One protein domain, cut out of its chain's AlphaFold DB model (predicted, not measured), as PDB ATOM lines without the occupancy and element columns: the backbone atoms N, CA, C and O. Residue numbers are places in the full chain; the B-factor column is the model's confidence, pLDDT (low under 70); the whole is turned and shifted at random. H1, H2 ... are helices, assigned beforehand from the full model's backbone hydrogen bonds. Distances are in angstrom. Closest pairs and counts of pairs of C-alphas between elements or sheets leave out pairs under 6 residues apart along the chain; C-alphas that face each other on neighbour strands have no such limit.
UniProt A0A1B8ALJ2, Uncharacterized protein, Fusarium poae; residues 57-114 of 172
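What this domain is: This is residues 57 to 114 of the 172 residues of an uncharacterized protein of Fusarium poae (UniProt A0A1B8ALJ2). Two helices at about a right angle make a loose L: the long H2 runs roughly along the longest axis, and the shorter H1 stands across its end, near Leu 109. A long link, residues 70 to 93, makes a wide arch from the end of H1 to the beginning of H2, leaving an open frame. The printed part has 58 residues with two named helices, H1 then H2, and no named strand; its class is all helix. It is loose, with a radius of gyration of the C-alphas of 13.9 A, and elongated, spanning 37 by 24 by 14 A.

Where its parts are: Begin at Leu 57 and step to C-alpha 58 at (177.930, 176.275, 226.675), where H1, residues 58 to 69, begins; it runs 16.2 A from first to last C-alpha. After the link, find C-alpha 94 at (184.236, 161.537, 256.442), the first of H2, residues 94 to 111. From there H2 runs 26.0 A to C-alpha 111 at (191.868, 161.588, 231.572).

How they stand to each other: Look at Val 66 and Leu 109: their C-alphas, the closest of H1 and H2, are 7.6 A apart. The two helices are close but not clearly touching, with 1 pair of C-alphas within 8 A. Their lines are about perpendicular, at 88 degrees, and their centres are 18.9 A apart. In H1 and H2, every O i to N i+4 pair is within hydrogen-bond range.

The domain as a whole: The C-alphas of Leu 57 and Asp 92, the two farthest apart, are 39.8 A from each other. The link from H1 to H2 is long, with 24 residues. Residues 77 to 82 stand free, and so do residues 88 to 94, of which 94 belongs to H2. The printed part has no cut; its mean pLDDT is 91.2, and no printed residue is under 70.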
ATOM      1  N   LEU A  57     174.479 178.474 225.619       83.50
ATOM      2  CA  LEU A  57     174.218 177.049 225.857       83.50
ATOM      3  C   LEU A  57     175.475 176.255 226.242       83.50
ATOM      4  O   LEU A  57     175.349 175.083 226.587       83.50
ATOM      5  N   SER A  58     176.652 176.882 226.272       83.44
ATOM      6  CA  SER A  58     177.930 176.275 226.675       83.44
ATOM      7  C   SER A  58     177.837 175.478 227.971       83.44
ATOM      8  O   SER A  58     178.385 174.387 228.047       83.44
ATOM      9  N   GLY A  59     177.092 175.956 228.974       84.94
ATOM     10  CA  GLY A  59     176.870 175.207 230.213       84.94
ATOM     11  C   GLY A  59     176.127 173.884 229.992       84.94
ATOM     12  O   GLY A  59     176.490 172.872 230.581       84.94
ATOM     13  N   ALA A  60     175.115 173.869 229.120       87.44
ATOM     14  CA  ALA A  60     174.384 172.653 228.768       87.44
ATOM     15  C   ALA A  60     175.248 171.702 227.924       87.44
ATOM     16  O   ALA A  60     175.291 170.506 228.211       87.44
ATOM     17  N   PHE A  61     175.991 172.231 226.947       89.50
ATOM     18  CA  PHE A  61     176.923 171.438 226.144       89.50
ATOM     19  C   PHE A  61     178.067 170.862 226.981       89.50
ATOM     20  O   PHE A  61     178.435 169.711 226.784       89.50
ATOM     21  N   ALA A  62     178.582 171.606 227.961       90.25
ATOM     22  CA  ALA A  62     179.623 171.127 228.865       90.25
ATOM     23  C   ALA A  62     179.110 169.990 229.756       90.25
ATOM     24  O   ALA A  62     179.785 168.977 229.912       90.25
ATOM     25  N   ILE A  63     177.889 170.120 230.285       91.56
ATOM     26  CA  ILE A  63     177.221 169.047 231.034       91.56
ATOM     27  C   ILE A  63     177.065 167.794 230.166       91.56
ATOM     28  O   ILE A  63     177.365 166.692 230.624       91.56
ATOM     29  N   GLN A  64     176.623 167.954 228.916       91.88
ATOM     30  CA  GLN A  64     176.479 166.840 227.985       91.88
ATOM     31  C   GLN A  64     177.832 166.196 227.661       91.88
ATOM     32  O   GLN A  64     177.939 164.977 227.703       91.88
ATOM     33  N   PHE A  65     178.863 167.000 227.402       91.06
ATOM     34  CA  PHE A  65     180.214 166.523 227.126       91.06
ATOM     35  C   PHE A  65     180.754 165.682 228.287       91.06
ATOM     36  O   PHE A  65     181.133 164.532 228.089       91.06
ATOM     37  N   VAL A  66     180.711 166.203 229.517       92.50
ATOM     38  CA  VAL A  66     181.166 165.463 230.706       92.50
ATOM     39  C   VAL A  66     180.391 164.153 230.865       92.50
ATOM     40  O   VAL A  66     181.002 163.114 231.094       92.50
ATOM     41  N   ALA A  67     179.069 164.167 230.670       93.31
ATOM     42  CA  ALA A  67     178.242 162.962 230.754       93.31
ATOM     43  C   ALA A  67     178.537 161.919 229.665       93.31
ATOM     44  O   ALA A  67     178.287 160.735 229.876       93.31
ATOM     45  N   SER A  68     179.013 162.342 228.492       92.62
ATOM     46  CA  SER A  68     179.352 161.436 227.392       92.62
ATOM     47  C   SER A  68     180.710 160.761 227.566       92.62
ATOM     48  O   SER A  68     180.894 159.659 227.057       92.62
ATOM     49  N   TYR A  69     181.647 161.403 228.266       93.19
ATOM     50  CA  TYR A  69     183.038 160.943 228.360       93.19
ATOM     51  C   TYR A  69     183.470 160.515 229.767       93.19
ATOM     52  O   TYR A  69     184.593 160.044 229.931       93.19
ATOM     53  N   THR A  70     182.610 160.668 230.775       95.12
ATOM     54  CA  THR A  70     182.916 160.316 232.167       95.12
ATOM     55  C   THR A  70     181.703 159.699 232.865       95.12
ATOM     56  O   THR A  70     180.555 159.898 232.469       95.12
ATOM     57  N   SER A  71     181.960 158.980 233.951       94.69
ATOM     58  CA  SER A  71     180.992 158.447 234.908       94.69
ATOM     59  C   SER A  71     180.566 159.464 235.974       94.69
ATOM     60  O   SER A  71     179.745 159.154 236.843       94.69
ATOM     61  N   ILE A  72     181.094 160.690 235.914       93.75
ATOM     62  CA  ILE A  72     180.860 161.727 236.916       93.75
ATOM     63  C   ILE A  72     179.384 162.126 236.912       93.75
ATOM     64  O   ILE A  72     178.826 162.444 235.857       93.75
ATOM     65  N   PRO A  73     178.731 162.179 238.087       90.06
ATOM     66  CA  PRO A  73     177.360 162.652 238.181       90.06
ATOM     67  C   PRO A  73     177.234 164.102 237.694       90.06
ATOM     68  O   PRO A  73     177.784 165.024 238.298       90.06
ATOM     69  N   VAL A  74     176.471 164.315 236.621       90.12
ATOM     70  CA  VAL A  74     176.178 165.652 236.085       90.12
ATOM     71  C   VAL A  74     174.796 166.165 236.521       90.12
ATOM     72  O   VAL A  74     173.908 165.360 236.824       90.12
ATOM     73  N   PRO A  75     174.553 167.491 236.526       82.25
ATOM     74  CA  PRO A  75     173.264 168.053 236.925       82.25
ATOM     75  C   PRO A  75     172.106 167.565 236.036       82.25
ATOM     76  O   PRO A  75     172.061 167.857 234.843       82.25
ATOM     77  N   LYS A  76     171.145 166.852 236.635       76.25
ATOM     78  CA  LYS A  76     169.831 166.515 236.042       76.25
ATOM     79  C   LYS A  76     168.702 166.942 236.989       76.25
ATOM     80  O   LYS A  76     167.826 167.701 236.603       76.25
ATOM     81  N   HIS A  77     168.814 166.536 238.252       74.25
ATOM     82  CA  HIS A  77     168.204 167.110 239.458       74.25
ATOM     83  C   HIS A  77     168.832 166.332 240.624       74.25
ATOM     84  O   HIS A  77     168.620 165.126 240.734       74.25
ATOM     85  N   ILE A  78     169.696 166.963 241.422       73.44
ATOM     86  CA  ILE A  78     170.491 166.257 242.441       73.44
ATOM     87  C   ILE A  78     170.060 166.744 243.820       73.44
ATOM     88  O   ILE A  78     170.298 167.895 244.180       73.44
ATOM     89  N   LYS A  79     169.447 165.853 244.607       80.94
ATOM     90  CA  LYS A  79     169.207 166.109 246.029       80.94
ATOM     91  C   LYS A  79     170.550 166.097 246.752       80.94
ATOM     92  O   LYS A  79     171.273 165.107 246.696       80.94
ATOM     93  N   GLY A  80     170.881 167.183 247.438       83.88
ATOM     94  CA  GLY A  80     172.146 167.290 248.149       83.88
ATOM     95  C   GLY A  80     172.263 168.567 248.969       83.88
ATOM     96  O   GLY A  80     171.429 169.467 248.881       83.88
ATOM     97  N   LYS A  81     173.320 168.629 249.777       86.00
ATOM     98  CA  LYS A  81     173.769 169.838 250.475       86.00
ATOM     99  C   LYS A  81     175.161 170.182 249.959       86.00
ATOM    100  O   LYS A  81     175.936 169.273 249.665       86.00
ATOM    101  N   MET A  82     175.489 171.470 249.857       87.12
ATOM    102  CA  MET A  82     176.849 171.867 249.483       87.12
ATOM    103  C   MET A  82     177.845 171.298 250.498       87.12
ATOM    104  O   MET A  82     177.632 171.429 251.701       87.12
ATOM    105  N   ALA A  83     178.936 170.697 250.019       87.81
ATOM    106  CA  ALA A  83     179.920 170.028 250.875       87.81
ATOM    107  C   ALA A  83     180.584 170.967 251.898       87.81
ATOM    108  O   ALA A  83     181.014 170.511 252.955       87.81
ATOM    109  N   VAL A  84     180.624 172.272 251.598       88.69
ATOM    110  CA  VAL A  84     181.125 173.312 252.507       88.69
ATOM    111  C   VAL A  84     180.265 173.448 253.768       88.69
ATOM    112  O   VAL A  84     180.785 173.759 254.838       88.69
ATOM    113  N   HIS A  85     178.957 173.176 253.680       91.75
ATOM    114  CA  HIS A  85     178.074 173.254 254.837       91.75
ATOM    115  C   HIS A  85     178.412 172.139 255.826       91.75
ATOM    116  O   HIS A  85     178.215 170.956 255.548       91.75
ATOM    117  N   GLY A  86     178.919 172.538 256.994       89.25
ATOM    118  CA  GLY A  86     179.339 171.621 258.048       89.25
ATOM    119  C   GLY A  86     180.706 170.982 257.814       89.25
ATOM    120  O   GLY A  86     181.016 170.027 258.508       89.25
ATOM    121  N   TRP A  87     181.528 171.474 256.873       94.06
ATOM    122  CA  TRP A  87     182.863 170.911 256.608       94.06
ATOM    123  C   TRP A  87     183.738 170.831 257.870       94.06
ATOM    124  O   TRP A  87     184.350 169.797 258.138       94.06
ATOM    125  N   THR A  88     183.750 171.902 258.670       94.81
ATOM    126  CA  THR A  88     184.521 171.996 259.921       94.81
ATOM    127  C   THR A  88     184.051 171.013 260.989       94.81
ATOM    128  O   THR A  88     184.870 170.531 261.761       94.81
ATOM    129  N   SER A  89     182.759 170.675 261.004       94.44
ATOM    130  CA  SER A  89     182.153 169.743 261.959       94.44
ATOM    131  C   SER A  89     182.057 168.301 261.450       94.44
ATOM    132  O   SER A  89     181.504 167.449 262.144       94.44
ATOM    133  N   ARG A  90     182.581 167.987 260.253       94.00
ATOM    134  CA  ARG A  90     182.641 166.598 259.766       94.00
ATOM    135  C   ARG A  90     183.694 165.799 260.524       94.00
ATOM    136  O   ARG A  90     184.748 166.332 260.868       94.00
ATOM    137  N   SER A  91     183.436 164.503 260.672       95.38
ATOM    138  CA  SER A  91     184.397 163.568 261.250       95.38
ATOM    139  C   SER A  91     185.643 163.403 260.375       95.38
ATOM    140  O   SER A  91     185.604 163.614 259.151       95.38
ATOM    141  N   ASP A  92     186.735 162.982 261.002       95.38
ATOM    142  CA  ASP A  92     188.024 162.797 260.340       95.38
ATOM    143  C   ASP A  92     188.053 161.572 259.418       95.38
ATOM    144  O   ASP A  92     188.902 161.496 258.541       95.38
ATOM    145  N   GLU A  93     187.068 160.674 259.496       95.25
ATOM    146  CA  GLU A  93     186.847 159.602 258.517       95.25
ATOM    147  C   GLU A  93     186.014 160.079 257.320       95.25
ATOM    148  O   GLU A  93     186.159 159.566 256.208       95.25
ATOM    149  N   SER A  94     185.110 161.048 257.514       94.69
ATOM    150  CA  SER A  94     184.236 161.537 256.442       94.69
ATOM    151  C   SER A  94     184.967 162.468 255.477       94.69
ATOM    152  O   SER A  94     184.715 162.392 254.271       94.69
ATOM    153  N   LYS A  95     185.845 163.341 255.983       95.75
ATOM    154  CA  LYS A  95     186.643 164.264 255.161       95.75
ATOM    155  C   LYS A  95     187.488 163.537 254.100       95.75
ATOM    156  O   LYS A  95     187.304 163.851 252.923       95.75
ATOM    157  N   PRO A  96     188.344 162.548 254.437       96.75
ATOM    158  CA  PRO A  96     189.180 161.867 253.451       96.75
ATOM    159  C   PRO A  96     188.352 161.094 252.425       96.75
ATOM    160  O   PRO A  96     188.703 161.095 251.254       96.75
ATOM    161  N   ARG A  97     187.206 160.514 252.810       96.31
ATOM    162  CA  ARG A  97     186.306 159.844 251.852       96.31
ATOM    163  C   ARG A  97     185.781 160.801 250.780       96.31
ATOM    164  O   ARG A  97     185.727 160.427 249.614       96.31
ATOM    165  N   ILE A  98     185.411 162.026 251.157       94.44
ATOM    166  CA  ILE A  98     184.972 163.049 250.194       94.44
ATOM    167  C   ILE A  98     186.132 163.489 249.312       94.44
ATOM    168  O   ILE A  98     185.962 163.608 248.101       94.44
ATOM    169  N   LEU A  99     187.304 163.725 249.905       96.19
ATOM    170  CA  LEU A  99     188.488 164.120 249.148       96.19
ATOM    171  C   LEU A  99     188.891 163.040 248.141       96.19
ATOM    172  O   LEU A  99     189.204 163.383 247.006       96.19
ATOM    173  N   GLU A 100     188.801 161.759 248.502       97.25
ATOM    174  CA  GLU A 100     189.092 160.660 247.579       97.25
ATOM    175  C   GLU A 100     188.060 160.573 246.447       97.25
ATOM    176  O   GLU A 100     188.428 160.399 245.288       97.25
ATOM    177  N   GLN A 101     186.772 160.784 246.737       95.75
ATOM    178  CA  GLN A 101     185.743 160.869 245.694       95.75
ATOM    179  C   GLN A 101     186.009 162.027 244.724       95.75
ATOM    180  O   GLN A 101     185.977 161.834 243.509       95.75
ATOM    181  N   LEU A 102     186.314 163.221 245.245       95.62
ATOM    182  CA  LEU A 102     186.647 164.390 244.425       95.62
ATOM    183  C   LEU A 102     187.917 164.154 243.607       95.62
ATOM    184  O   LEU A 102     187.962 164.510 242.431       95.62
ATOM    185  N   ARG A 103     188.932 163.522 244.202       97.12
ATOM    186  CA  ARG A 103     190.163 163.136 243.515       97.12
ATOM    187  C   ARG A 103     189.862 162.209 242.343       97.12
ATOM    188  O   ARG A 103     190.330 162.488 241.244       97.12
ATOM    189  N   GLY A 104     189.049 161.174 242.553       97.12
ATOM    190  CA  GLY A 104     188.609 160.260 241.496       97.12
ATOM    191  C   GLY A 104     187.929 160.995 240.340       97.12
ATOM    192  O   GLY A 104     188.339 160.839 239.193       97.12
ATOM    193  N   MET A 105     186.974 161.881 240.646       96.62
ATOM    194  CA  MET A 105     186.282 162.693 239.633       96.62
ATOM    195  C   MET A 105     187.245 163.612 238.864       96.62
ATOM    196  O   MET A 105     187.162 163.728 237.646       96.62
ATOM    197  N   VAL A 106     188.190 164.266 239.546       96.44
ATOM    198  CA  VAL A 106     189.174 165.148 238.894       96.44
ATOM    199  C   VAL A 106     190.135 164.356 238.005       96.44
ATOM    200  O   VAL A 106     190.468 164.816 236.912       96.44
ATOM    201  N   VAL A 107     190.580 163.180 238.452       97.50
ATOM    202  CA  VAL A 107     191.425 162.280 237.651       97.50
ATOM    203  C   VAL A 107     190.683 161.840 236.395       97.50
ATOM    204  O   VAL A 107     191.243 161.913 235.304       97.50
ATOM    205  N   GLU A 108     189.417 161.455 236.531       97.06
ATOM    206  CA  GLU A 108     188.589 161.050 235.404       97.06
ATOM    207  C   GLU A 108     188.395 162.195 234.398       97.06
ATOM    208  O   GLU A 108     188.682 162.004 233.217       97.06
ATOM    209  N   LEU A 109     188.042 163.410 234.848       94.56
ATOM    210  CA  LEU A 109     187.950 164.590 233.968       94.56
ATOM    211  C   LEU A 109     189.251 164.846 233.208       94.56
ATOM    212  O   LEU A 109     189.225 165.114 232.011       94.56
ATOM    213  N   ARG A 110     190.396 164.769 233.896       94.25
ATOM    214  CA  ARG A 110     191.717 165.016 233.295       94.25
ATOM    215  C   ARG A 110     192.157 163.910 232.341       94.25
ATOM    216  O   ARG A 110     193.026 164.149 231.512       94.25
ATOM    217  N   SER A 111     191.580 162.716 232.460       95.12
ATOM    218  CA  SER A 111     191.868 161.588 231.572       95.12
ATOM    219  C   SER A 111     191.129 161.662 230.231       95.12
ATOM    220  O   SER A 111     191.486 160.935 229.301       95.12
ATOM    221  N   VAL A 112     190.127 162.544 230.107       92.31
ATOM    222  CA  VAL A 112     189.401 162.756 228.850       92.31
ATOM    223  C   VAL A 112     190.373 163.274 227.797       92.31
ATOM    224  O   VAL A 112     190.978 164.337 227.950       92.31
ATOM    225  N   LYS A 113     190.528 162.515 226.708       90.19
ATOM    226  CA  LYS A 113     191.430 162.893 225.620       90.19
ATOM    227  C   LYS A 113     190.892 164.141 224.908       90.19
ATOM    228  O   LYS A 113     189.737 164.121 224.476       90.19
ATOM    229  N   PRO A 114     191.702 165.202 224.756       84.94
ATOM    230  CA  PRO A 114     191.298 166.367 223.985       84.94
ATOM    231  C   PRO A 114     191.111 165.971 222.507       84.94
ATOM    232  O   PRO A 114     191.962 165.258 221.967       84.94
TER     233      PRO A 114